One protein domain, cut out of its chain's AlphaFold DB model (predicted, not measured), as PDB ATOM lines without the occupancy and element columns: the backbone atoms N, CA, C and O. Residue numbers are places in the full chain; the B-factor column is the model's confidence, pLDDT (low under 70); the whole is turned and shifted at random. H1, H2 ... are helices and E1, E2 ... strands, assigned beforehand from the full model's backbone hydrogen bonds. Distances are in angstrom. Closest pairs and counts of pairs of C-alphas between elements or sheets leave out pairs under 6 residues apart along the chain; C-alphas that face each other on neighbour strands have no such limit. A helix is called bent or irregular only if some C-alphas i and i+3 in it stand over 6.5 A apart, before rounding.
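What this domain is: This is residues 13 to 83 of the 207 residues of the protein "HTH_30 domain-containing protein" of Streptomyces curacoi (UniProt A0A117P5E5). A helix, H1, lies between a small strand hairpin, E1 and E2, on one side and a shorter crosswise helix, H2, on the other; the loop of residues 24 to 47 folds back along H1. The 71 printed residues hold, in order, E1, E2, H1 and H2, with an antiparallel sheet E1 - E2: class mixed, helices and strands. The whole is compact, radius of gyration of the C-alphas 11.7 A, spanning 32 by 30 by 22 A.

Where its parts are: E1, residues 13 to 16, begins at C-alpha (302.985, 289.158, 300.291). E2 is residues 19 to 23. H1, residues 48 to 65, is 25.6 A long. H2, residues 72 to 82, 14.9 A, ends at C-alpha (308.718, 282.336, 270.937); it is irregular, C-alphas 74 and 77 being 7.1 A apart.

How they stand to each other: Hairpin E1 and E2 has N 14 and O 21 at 2.9 A. The closest C-alphas of E2 and H1, Leu 21 and Ala 52, are 7.3 A apart. With residues 54 to 61 alone, H1 touches H2, about perpendicular at 80 degrees; their closest C-alphas, Ala 58 and Ala 72, are 5.1 A apart. Every O i to N i+4 pair is within hydrogen-bond range in H1, 5 of 7 in H2.

The domain as a whole: The printed part has no cut. The E2 to H1 link is long. Residues 16 to 18, 26 to 34 and 66 to 68 have pLDDT under 70.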
ATOM      1  N   VAL A  13     302.591 290.534 300.620       76.19
ATOM      2  CA  VAL A  13     302.985 289.158 300.291       76.19
ATOM      3  C   VAL A  13     301.735 288.299 300.180       76.19
ATOM      4  O   VAL A  13     300.917 288.291 301.100       76.19
ATOM      5  N   GLY A  14     301.609 287.575 299.072       75.19
ATOM      6  CA  GLY A  14     300.518 286.640 298.810       75.19
ATOM      7  C   GLY A  14     301.026 285.317 298.242       75.19
ATOM      8  O   GLY A  14     302.170 285.220 297.798       75.19
ATOM      9  N   GLU A  15     300.169 284.302 298.258       73.06
ATOM     10  CA  GLU A  15     300.418 282.998 297.645       73.06
ATOM     11  C   GLU A  15     299.421 282.760 296.504       73.06
ATOM     12  O   GLU A  15     298.236 283.063 296.641       73.06
ATOM     13  N   LEU A  16     299.902 282.236 295.377       67.06
ATOM     14  CA  LEU A  16     299.100 281.897 294.205       67.06
ATOM     15  C   LEU A  16     299.706 280.697 293.469       67.06
ATOM     16  O   LEU A  16     300.854 280.771 293.035       67.06
ATOM     17  N   ASP A  17     298.926 279.633 293.253       63.47
ATOM     18  CA  ASP A  17     299.346 278.440 292.496       63.47
ATOM     19  C   ASP A  17     300.731 277.903 292.959       63.47
ATOM     20  O   ASP A  17     301.631 277.690 292.140       63.47
ATOM     21  N   ASP A  18     300.924 277.749 294.279       67.88
ATOM     22  CA  ASP A  18     302.188 277.369 294.947       67.88
ATOM     23  C   ASP A  18     303.361 278.352 294.717       67.88
ATOM     24  O   ASP A  18     304.546 277.989 294.745       67.88
ATOM     25  N   ARG A  19     303.061 279.625 294.431       71.88
ATOM     26  CA  ARG A  19     304.050 280.693 294.213       71.88
ATOM     27  C   ARG A  19     303.834 281.817 295.208       71.88
ATOM     28  O   ARG A  19     302.725 282.305 295.371       71.88
ATOM     29  N   LEU A  20     304.924 282.284 295.805       77.19
ATOM     30  CA  LEU A  20     304.918 283.506 296.599       77.19
ATOM     31  C   LEU A  20     305.050 284.717 295.674       77.19
ATOM     32  O   LEU A  20     305.997 284.806 294.890       77.19
ATOM     33  N   LEU A  21     304.107 285.646 295.787       78.88
ATOM     34  CA  LEU A  21     304.136 286.952 295.142       78.88
ATOM     35  C   LEU A  21     304.469 288.013 296.188       78.88
ATOM     36  O   LEU A  21     303.892 288.024 297.276       78.88
ATOM     37  N   LEU A  22     305.389 288.912 295.840       79.25
ATOM     38  CA  LEU A  22     305.724 290.088 296.633       79.25
ATOM     39  C   LEU A  22     305.473 291.331 295.783       79.25
ATOM     40  O   LEU A  22     306.077 291.504 294.727       79.25
ATOM     41  N   LEU A  23     304.573 292.183 296.255       79.44
ATOM     42  CA  LEU A  23     304.226 293.466 295.658       79.44
ATOM     43  C   LEU A  23     304.835 294.561 296.518       79.44
ATOM     44  O   LEU A  23     304.608 294.593 297.724       79.44
ATOM     45  N   SER A  24     305.612 295.450 295.915       77.75
ATOM     46  CA  SER A  24     306.302 296.515 296.633       77.75
ATOM     47  C   SER A  24     306.457 297.745 295.751       77.75
ATOM     48  O   SER A  24     306.590 297.630 294.536       77.75
ATOM     49  N   VAL A  25     306.449 298.921 296.381       72.81
ATOM     50  CA  VAL A  25     306.711 300.213 295.724       72.81
ATOM     51  C   VAL A  25     308.216 300.460 295.571       72.81
ATOM     52  O   VAL A  25     308.647 301.147 294.654       72.81
ATOM     53  N   GLU A  26     309.023 299.865 296.451       67.88
ATOM     54  CA  GLU A  26     310.484 299.907 296.375       67.88
ATOM     55  C   GLU A  26     311.011 298.543 295.907       67.88
ATOM     56  O   GLU A  26     310.507 297.514 296.382       67.88
ATOM     57  N   PRO A  27     312.003 298.494 294.998       62.66
ATOM     58  CA  PRO A  27     312.585 297.237 294.549       62.66
ATOM     59  C   PRO A  27     313.067 296.411 295.750       62.66
ATOM     60  O   PRO A  27     313.813 296.932 296.582       62.66
ATOM     61  N   PRO A  28     312.650 295.141 295.884       64.56
ATOM     62  CA  PRO A  28     313.130 294.307 296.971       64.56
ATOM     63  C   PRO A  28     314.636 294.072 296.820       64.56
ATOM     64  O   PRO A  28     315.124 293.762 295.733       64.56
ATOM     65  N   VAL A  29     315.373 294.180 297.927       63.31
ATOM     66  CA  VAL A  29     316.769 293.735 297.988       63.31
ATOM     67  C   VAL A  29     316.763 292.204 297.965       63.31
ATOM     68  O   VAL A  29     316.430 291.544 298.951       63.31
ATOM     69  N   CYS A  30     317.055 291.632 296.798       59.53
ATOM     70  CA  CYS A  30     316.911 290.200 296.517       59.53
ATOM     71  C   CYS A  30     318.123 289.356 296.942       59.53
ATOM     72  O   CYS A  30     318.135 288.150 296.711       59.53
ATOM     73  N   ASP A  31     319.122 289.952 297.590       57.81
ATOM     74  CA  ASP A  31     320.425 289.353 297.913       57.81
ATOM     75  C   ASP A  31     320.314 288.086 298.785       57.81
ATOM     76  O   ASP A  31     321.213 287.247 298.814       57.81
ATOM     77  N   ARG A  32     319.195 287.938 299.504       58.22
ATOM     78  CA  ARG A  32     318.894 286.792 300.380       58.22
ATOM     79  C   ARG A  32     317.994 285.734 299.736       58.22
ATOM     80  O   ARG A  32     317.746 284.698 300.355       58.22
ATOM     81  N   LEU A  33     317.485 285.969 298.527       63.66
ATOM     82  CA  LEU A  33     316.657 284.998 297.818       63.66
ATOM     83  C   LEU A  33     317.548 283.938 297.174       63.66
ATOM     84  O   LEU A  33     318.150 284.139 296.127       63.66
ATOM     85  N   THR A  34     317.592 282.763 297.794       65.25
ATOM     86  CA  THR A  34     318.271 281.573 297.255       65.25
ATOM     87  C   THR A  34     317.393 280.765 296.298       65.25
ATOM     88  O   THR A  34     317.815 279.728 295.785       65.25
ATOM     89  N   VAL A  35     316.164 281.224 296.054       70.44
ATOM     90  CA  VAL A  35     315.191 280.579 295.172       70.44
ATOM     91  C   VAL A  35     315.067 281.345 293.851       70.44
ATOM     92  O   VAL A  35     314.987 282.575 293.878       70.44
ATOM     93  N   PRO A  36     314.997 280.646 292.699       75.56
ATOM     94  CA  PRO A  36     314.645 281.233 291.407       75.56
ATOM     95  C   PRO A  36     313.427 282.159 291.484       75.56
ATOM     96  O   PRO A  36     312.318 281.708 291.774       75.56
ATOM     97  N   CYS A  37     313.633 283.446 291.216       79.19
ATOM     98  CA  CYS A  37     312.625 284.494 291.318       79.19
ATOM     99  C   CYS A  37     312.798 285.517 290.193       79.19
ATOM    100  O   CYS A  37     313.872 285.645 289.600       79.19
ATOM    101  N   ALA A  38     311.719 286.232 289.895       83.62
ATOM    102  CA  ALA A  38     311.709 287.298 288.911       83.62
ATOM    103  C   ALA A  38     310.851 288.466 289.391       83.62
ATOM    104  O   ALA A  38     309.943 288.281 290.204       83.62
ATOM    105  N   THR A  39     311.140 289.650 288.869       85.69
ATOM    106  CA  THR A  39     310.446 290.898 289.192       85.69
ATOM    107  C   THR A  39     309.760 291.451 287.953       85.69
ATOM    108  O   THR A  39     310.268 291.314 286.846       85.69
ATOM    109  N   ALA A  40     308.615 292.102 288.129       85.50
ATOM    110  CA  ALA A  40     307.963 292.874 287.079       85.50
ATOM    111  C   ALA A  40     307.518 294.218 287.653       85.50
ATOM    112  O   ALA A  40     307.058 294.287 288.793       85.50
ATOM    113  N   VAL A  41     307.663 295.276 286.860       83.50
ATOM    114  CA  VAL A  41     307.249 296.629 287.238       83.50
ATOM    115  C   VAL A  41     305.832 296.878 286.727       83.50
ATOM    116  O   VAL A  41     305.519 296.552 285.582       83.50
ATOM    117  N   ILE A  42     304.985 297.460 287.575       83.31
ATOM    118  CA  ILE A  42     303.675 297.976 287.171       83.31
ATOM    119  C   ILE A  42     303.899 299.390 286.640       83.31
ATOM    120  O   ILE A  42     304.330 300.270 287.383       83.31
ATOM    121  N   GLU A  43     303.650 299.595 285.350       79.31
ATOM    122  CA  GLU A  43     303.693 300.930 284.750       79.31
ATOM    123  C   GLU A  43     302.443 301.733 285.124       79.31
ATOM    124  O   GLU A  43     301.445 301.176 285.584       79.31
ATOM    125  N   GLU A  44     302.495 303.053 284.962       75.94
ATOM    126  CA  GLU A  44     301.380 303.932 285.310       75.94
ATOM    127  C   GLU A  44     300.112 303.542 284.524       75.94
ATOM    128  O   GLU A  44     300.135 303.409 283.302       75.94
ATOM    129  N   GLY A  45     299.009 303.284 285.238       76.00
ATOM    130  CA  GLY A  45     297.771 302.750 284.650       76.00
ATOM    131  C   GLY A  45     297.781 301.241 284.348       76.00
ATOM    132  O   GLY A  45     296.799 300.722 283.817       76.00
ATOM    133  N   GLY A  46     298.856 300.524 284.685       76.25
ATOM    134  CA  GLY A  46     298.985 299.076 284.518       76.25
ATOM    135  C   GLY A  46     298.242 298.254 285.579       76.25
ATOM    136  O   GLY A  46     297.980 298.712 286.689       76.25
ATOM    137  N   SER A  47     297.920 297.000 285.241       81.81
ATOM    138  CA  SER A  47     297.257 296.054 286.151       81.81
ATOM    139  C   SER A  47     298.261 295.224 286.961       81.81
ATOM    140  O   SER A  47     299.242 294.706 286.414       81.81
ATOM    141  N   ILE A  48     297.960 295.037 288.252       77.19
ATOM    142  CA  ILE A  48     298.678 294.127 289.156       77.19
ATOM    143  C   ILE A  48     298.667 292.699 288.606       77.19
ATOM    144  O   ILE A  48     299.717 292.060 288.587       77.19
ATOM    145  N   ASP A  49     297.524 292.223 288.107       73.69
ATOM    146  CA  ASP A  49     297.392 290.863 287.576       73.69
ATOM    147  C   ASP A  49     298.312 290.659 286.377       73.69
ATOM    148  O   ASP A  49     299.011 289.657 286.271       73.69
ATOM    149  N   THR A  50     298.395 291.665 285.501       76.12
ATOM    150  CA  THR A  50     299.312 291.610 284.363       76.12
ATOM    151  C   THR A  50     300.754 291.525 284.844       76.12
ATOM    152  O   THR A  50     301.466 290.619 284.427       76.12
ATOM    153  N   ALA A  51     301.195 292.412 285.741       79.62
ATOM    154  CA  ALA A  51     302.568 292.393 286.247       79.62
ATOM    155  C   ALA A  51     302.908 291.090 286.988       79.62
ATOM    156  O   ALA A  51     303.988 290.530 286.792       79.62
ATOM    157  N   ALA A  52     301.984 290.564 287.788       76.75
ATOM    158  CA  ALA A  52     302.162 289.297 288.481       76.75
ATOM    159  C   ALA A  52     302.223 288.109 287.502       76.75
ATOM    160  O   ALA A  52     303.046 287.212 287.704       76.75
ATOM    161  N   ASP A  53     301.477 288.139 286.392       75.75
ATOM    162  CA  ASP A  53     301.605 287.164 285.303       75.75
ATOM    163  C   ASP A  53     302.985 287.232 284.654       75.75
ATOM    164  O   ASP A  53     303.616 286.199 284.407       75.75
ATOM    165  N   LEU A  54     303.489 288.447 284.417       78.75
ATOM    166  CA  LEU A  54     304.809 288.665 283.820       78.75
ATOM    167  C   LEU A  54     305.908 288.120 284.733       78.75
ATOM    168  O   LEU A  54     306.769 287.361 284.283       78.75
ATOM    169  N   ALA A  55     305.847 288.461 286.021       80.94
ATOM    170  CA  ALA A  55     306.779 287.978 287.031       80.94
ATOM    171  C   ALA A  55     306.711 286.451 287.159       80.94
ATOM    172  O   ALA A  55     307.742 285.784 287.209       80.94
ATOM    173  N   CYS A  56     305.513 285.867 287.127       76.62
ATOM    174  CA  CYS A  56     305.313 284.421 287.146       76.62
ATOM    175  C   CYS A  56     305.967 283.710 285.951       76.62
ATOM    176  O   CYS A  56     306.624 282.677 286.124       76.62
ATOM    177  N   GLN A  57     305.806 284.256 284.746       75.94
ATOM    178  CA  GLN A  57     306.407 283.714 283.524       75.94
ATOM    179  C   GLN A  57     307.935 283.829 283.555       75.94
ATOM    180  O   GLN A  57     308.641 282.849 283.302       75.94
ATOM    181  N   ALA A  58     308.454 284.995 283.939       80.31
ATOM    182  CA  ALA A  58     309.887 285.216 284.088       80.31
ATOM    183  C   ALA A  58     310.491 284.344 285.203       80.31
ATOM    184  O   ALA A  58     311.574 283.790 285.036       80.31
ATOM    185  N   ALA A  59     309.767 284.103 286.300       79.44
ATOM    186  CA  ALA A  59     310.213 283.224 287.379       79.44
ATOM    187  C   ALA A  59     310.305 281.759 286.927       79.44
ATOM    188  O   ALA A  59     311.127 280.993 287.432       79.44
ATOM    189  N   ALA A  60     309.477 281.332 285.975       75.31
ATOM    190  CA  ALA A  60     309.597 280.005 285.386       75.31
ATOM    191  C   ALA A  60     310.838 279.886 284.480       75.31
ATOM    192  O   ALA A  60     311.521 278.862 284.521       75.31
ATOM    193  N   PHE A  61     311.193 280.945 283.745       78.38
ATOM    194  CA  PHE A  61     312.478 281.022 283.041       78.38
ATOM    195  C   PHE A  61     313.654 280.989 284.028       78.38
ATOM    196  O   PHE A  61     314.558 280.164 283.888       78.38
ATOM    197  N   ALA A  62     313.606 281.815 285.077       80.00
ATOM    198  CA  ALA A  62     314.593 281.846 286.153       80.00
ATOM    199  C   ALA A  62     314.829 280.449 286.756       80.00
ATOM    200  O   ALA A  62     315.969 280.063 286.996       80.00
ATOM    201  N   ARG A  63     313.776 279.634 286.930       76.50
ATOM    202  CA  ARG A  63     313.891 278.242 287.417       76.50
ATOM    203  C   ARG A  63     314.638 277.320 286.458       76.50
ATOM    204  O   ARG A  63     315.368 276.443 286.921       76.50
ATOM    205  N   LEU A  64     314.435 277.483 285.151       71.88
ATOM    206  CA  LEU A  64     315.090 276.652 284.139       71.88
ATOM    207  C   LEU A  64     316.581 276.964 284.012       71.88
ATOM    208  O   LEU A  64     317.360 276.037 283.813       71.88
ATOM    209  N   TYR A  65     316.972 278.228 284.167       72.81
ATOM    210  CA  TYR A  65     318.351 278.674 283.931       72.81
ATOM    211  C   TYR A  65     319.115 279.070 285.203       72.81
ATOM    212  O   TYR A  65     320.311 279.324 285.142       72.81
ATOM    213  N   GLY A  66     318.462 279.059 286.369       67.19
ATOM    214  CA  GLY A  66     319.093 279.316 287.667       67.19
ATOM    215  C   GLY A  66     319.461 280.779 287.927       67.19
ATOM    216  O   GLY A  66     320.347 281.028 288.737       67.19
ATOM    217  N   HIS A  67     318.816 281.737 287.255       69.31
ATOM    218  CA  HIS A  67     319.069 283.171 287.440       69.31
ATOM    219  C   HIS A  67     318.161 283.774 288.524       69.31
ATOM    220  O   HIS A  67     316.974 283.453 288.569       69.31
ATOM    221  N   THR A  68     318.705 284.639 289.391       67.56
ATOM    222  CA  THR A  68     317.987 285.281 290.512       67.56
ATOM    223  C   THR A  68     318.590 286.635 290.906       67.56
ATOM    224  O   THR A  68     319.795 286.665 291.162       67.56
ATOM    225  N   PRO A  69     317.783 287.701 291.086       71.75
ATOM    226  CA  PRO A  69     316.464 287.900 290.478       71.75
ATOM    227  C   PRO A  69     316.601 288.159 288.968       71.75
ATOM    228  O   PRO A  69     317.633 288.630 288.500       71.75
ATOM    229  N   LEU A  70     315.555 287.851 288.207       77.00
ATOM    230  CA  LEU A  70     315.474 288.161 286.780       77.00
ATOM    231  C   LEU A  70     314.411 289.240 286.538       77.00
ATOM    232  O   LEU A  70     313.272 289.064 286.971       77.00
ATOM    233  N   ASP A  71     314.737 290.327 285.837       81.94
ATOM    234  CA  ASP A  71     313.707 291.280 285.416       81.94
ATOM    235  C   ASP A  71     312.879 290.648 284.288       81.94
ATOM    236  O   ASP A  71     313.406 290.155 283.285       81.94
ATOM    237  N   ALA A  72     311.554 290.642 284.439       81.12
ATOM    238  CA  ALA A  72     310.650 290.171 283.405       81.12
ATOM    239  C   ALA A  72     310.866 290.916 282.078       81.12
ATOM    240  O   ALA A  72     310.689 290.312 281.022       81.12
ATOM    241  N   ARG A  73     311.303 292.181 282.103       80.06
ATOM    242  CA  ARG A  73     311.627 292.968 280.903       80.06
ATOM    243  C   ARG A  73     312.753 292.356 280.068       80.06
ATOM    244  O   ARG A  73     312.706 292.470 278.847       80.06
ATOM    245  N   ASP A  74     313.691 291.648 280.690       80.44
ATOM    246  CA  ASP A  74     314.843 291.067 279.990       80.44
ATOM    247  C   ASP A  74     314.476 289.811 279.192       80.44
ATOM    248  O   ASP A  74     315.102 289.480 278.186       80.44
ATOM    249  N   VAL A  75     313.455 289.082 279.643       75.69
ATOM    250  CA  VAL A  75     313.200 287.713 279.176       75.69
ATOM    251  C   VAL A  75     311.820 287.533 278.574       75.69
ATOM    252  O   VAL A  75     311.643 286.755 277.635       75.69
ATOM    253  N   LEU A  76     310.822 288.253 279.069       74.44
ATOM    254  CA  LEU A  76     309.454 288.120 278.596       74.44
ATOM    255  C   LEU A  76     309.279 288.493 277.116       74.44
ATOM    256  O   LEU A  76     308.539 287.772 276.445       74.44
ATOM    257  N   PRO A  77     309.935 289.534 276.557       76.31
ATOM    258  CA  PRO A  77     309.864 289.791 275.119       76.31
ATOM    259  C   PRO A  77     310.322 288.583 274.293       76.31
ATOM    260  O   PRO A  77     309.680 288.236 273.304       76.31
ATOM    261  N   LEU A  78     311.371 287.886 274.743       73.88
ATOM    262  CA  LEU A  78     311.877 286.676 274.093       73.88
ATOM    263  C   LEU A  78     310.878 285.521 274.215       73.88
ATOM    264  O   LEU A  78     310.567 284.865 273.225       73.88
ATOM    265  N   VAL A  79     310.326 285.291 275.410       71.75
ATOM    266  CA  VAL A  79     309.328 284.231 275.632       71.75
ATOM    267  C   VAL A  79     308.060 284.479 274.814       71.75
ATOM    268  O   VAL A  79     307.535 283.535 274.234       71.75
ATOM    269  N   ARG A  80     307.586 285.727 274.717       73.31
ATOM    270  CA  ARG A  80     306.421 286.110 273.899       73.31
ATOM    271  C   ARG A  80     306.686 285.985 272.404       73.31
ATOM    272  O   ARG A  80     305.804 285.552 271.677       73.31
ATOM    273  N   LEU A  81     307.888 286.334 271.945       74.75
ATOM    274  CA  LEU A  81     308.275 286.131 270.549       74.75
ATOM    275  C   LEU A  81     308.250 284.639 270.182       74.75
ATOM    276  O   LEU A  81     307.847 284.278 269.078       74.75
ATOM    277  N   LEU A  82     308.673 283.785 271.117       73.75
ATOM    278  CA  LEU A  82     308.718 282.336 270.937       73.75
ATOM    279  C   LEU A  82     307.347 281.666 271.094       73.75
ATOM    280  O   LEU A  82     307.081 280.690 270.402       73.75
ATOM    281  N   LYS A  83     306.492 282.160 271.995       72.31
ATOM    282  CA  LYS A  83     305.145 281.634 272.240       72.31
ATOM    283  C   LYS A  83     304.126 282.353 271.383       72.31
ATOM    284  O   LYS A  83     303.608 283.397 271.775       72.31
TER     285      LYS A  83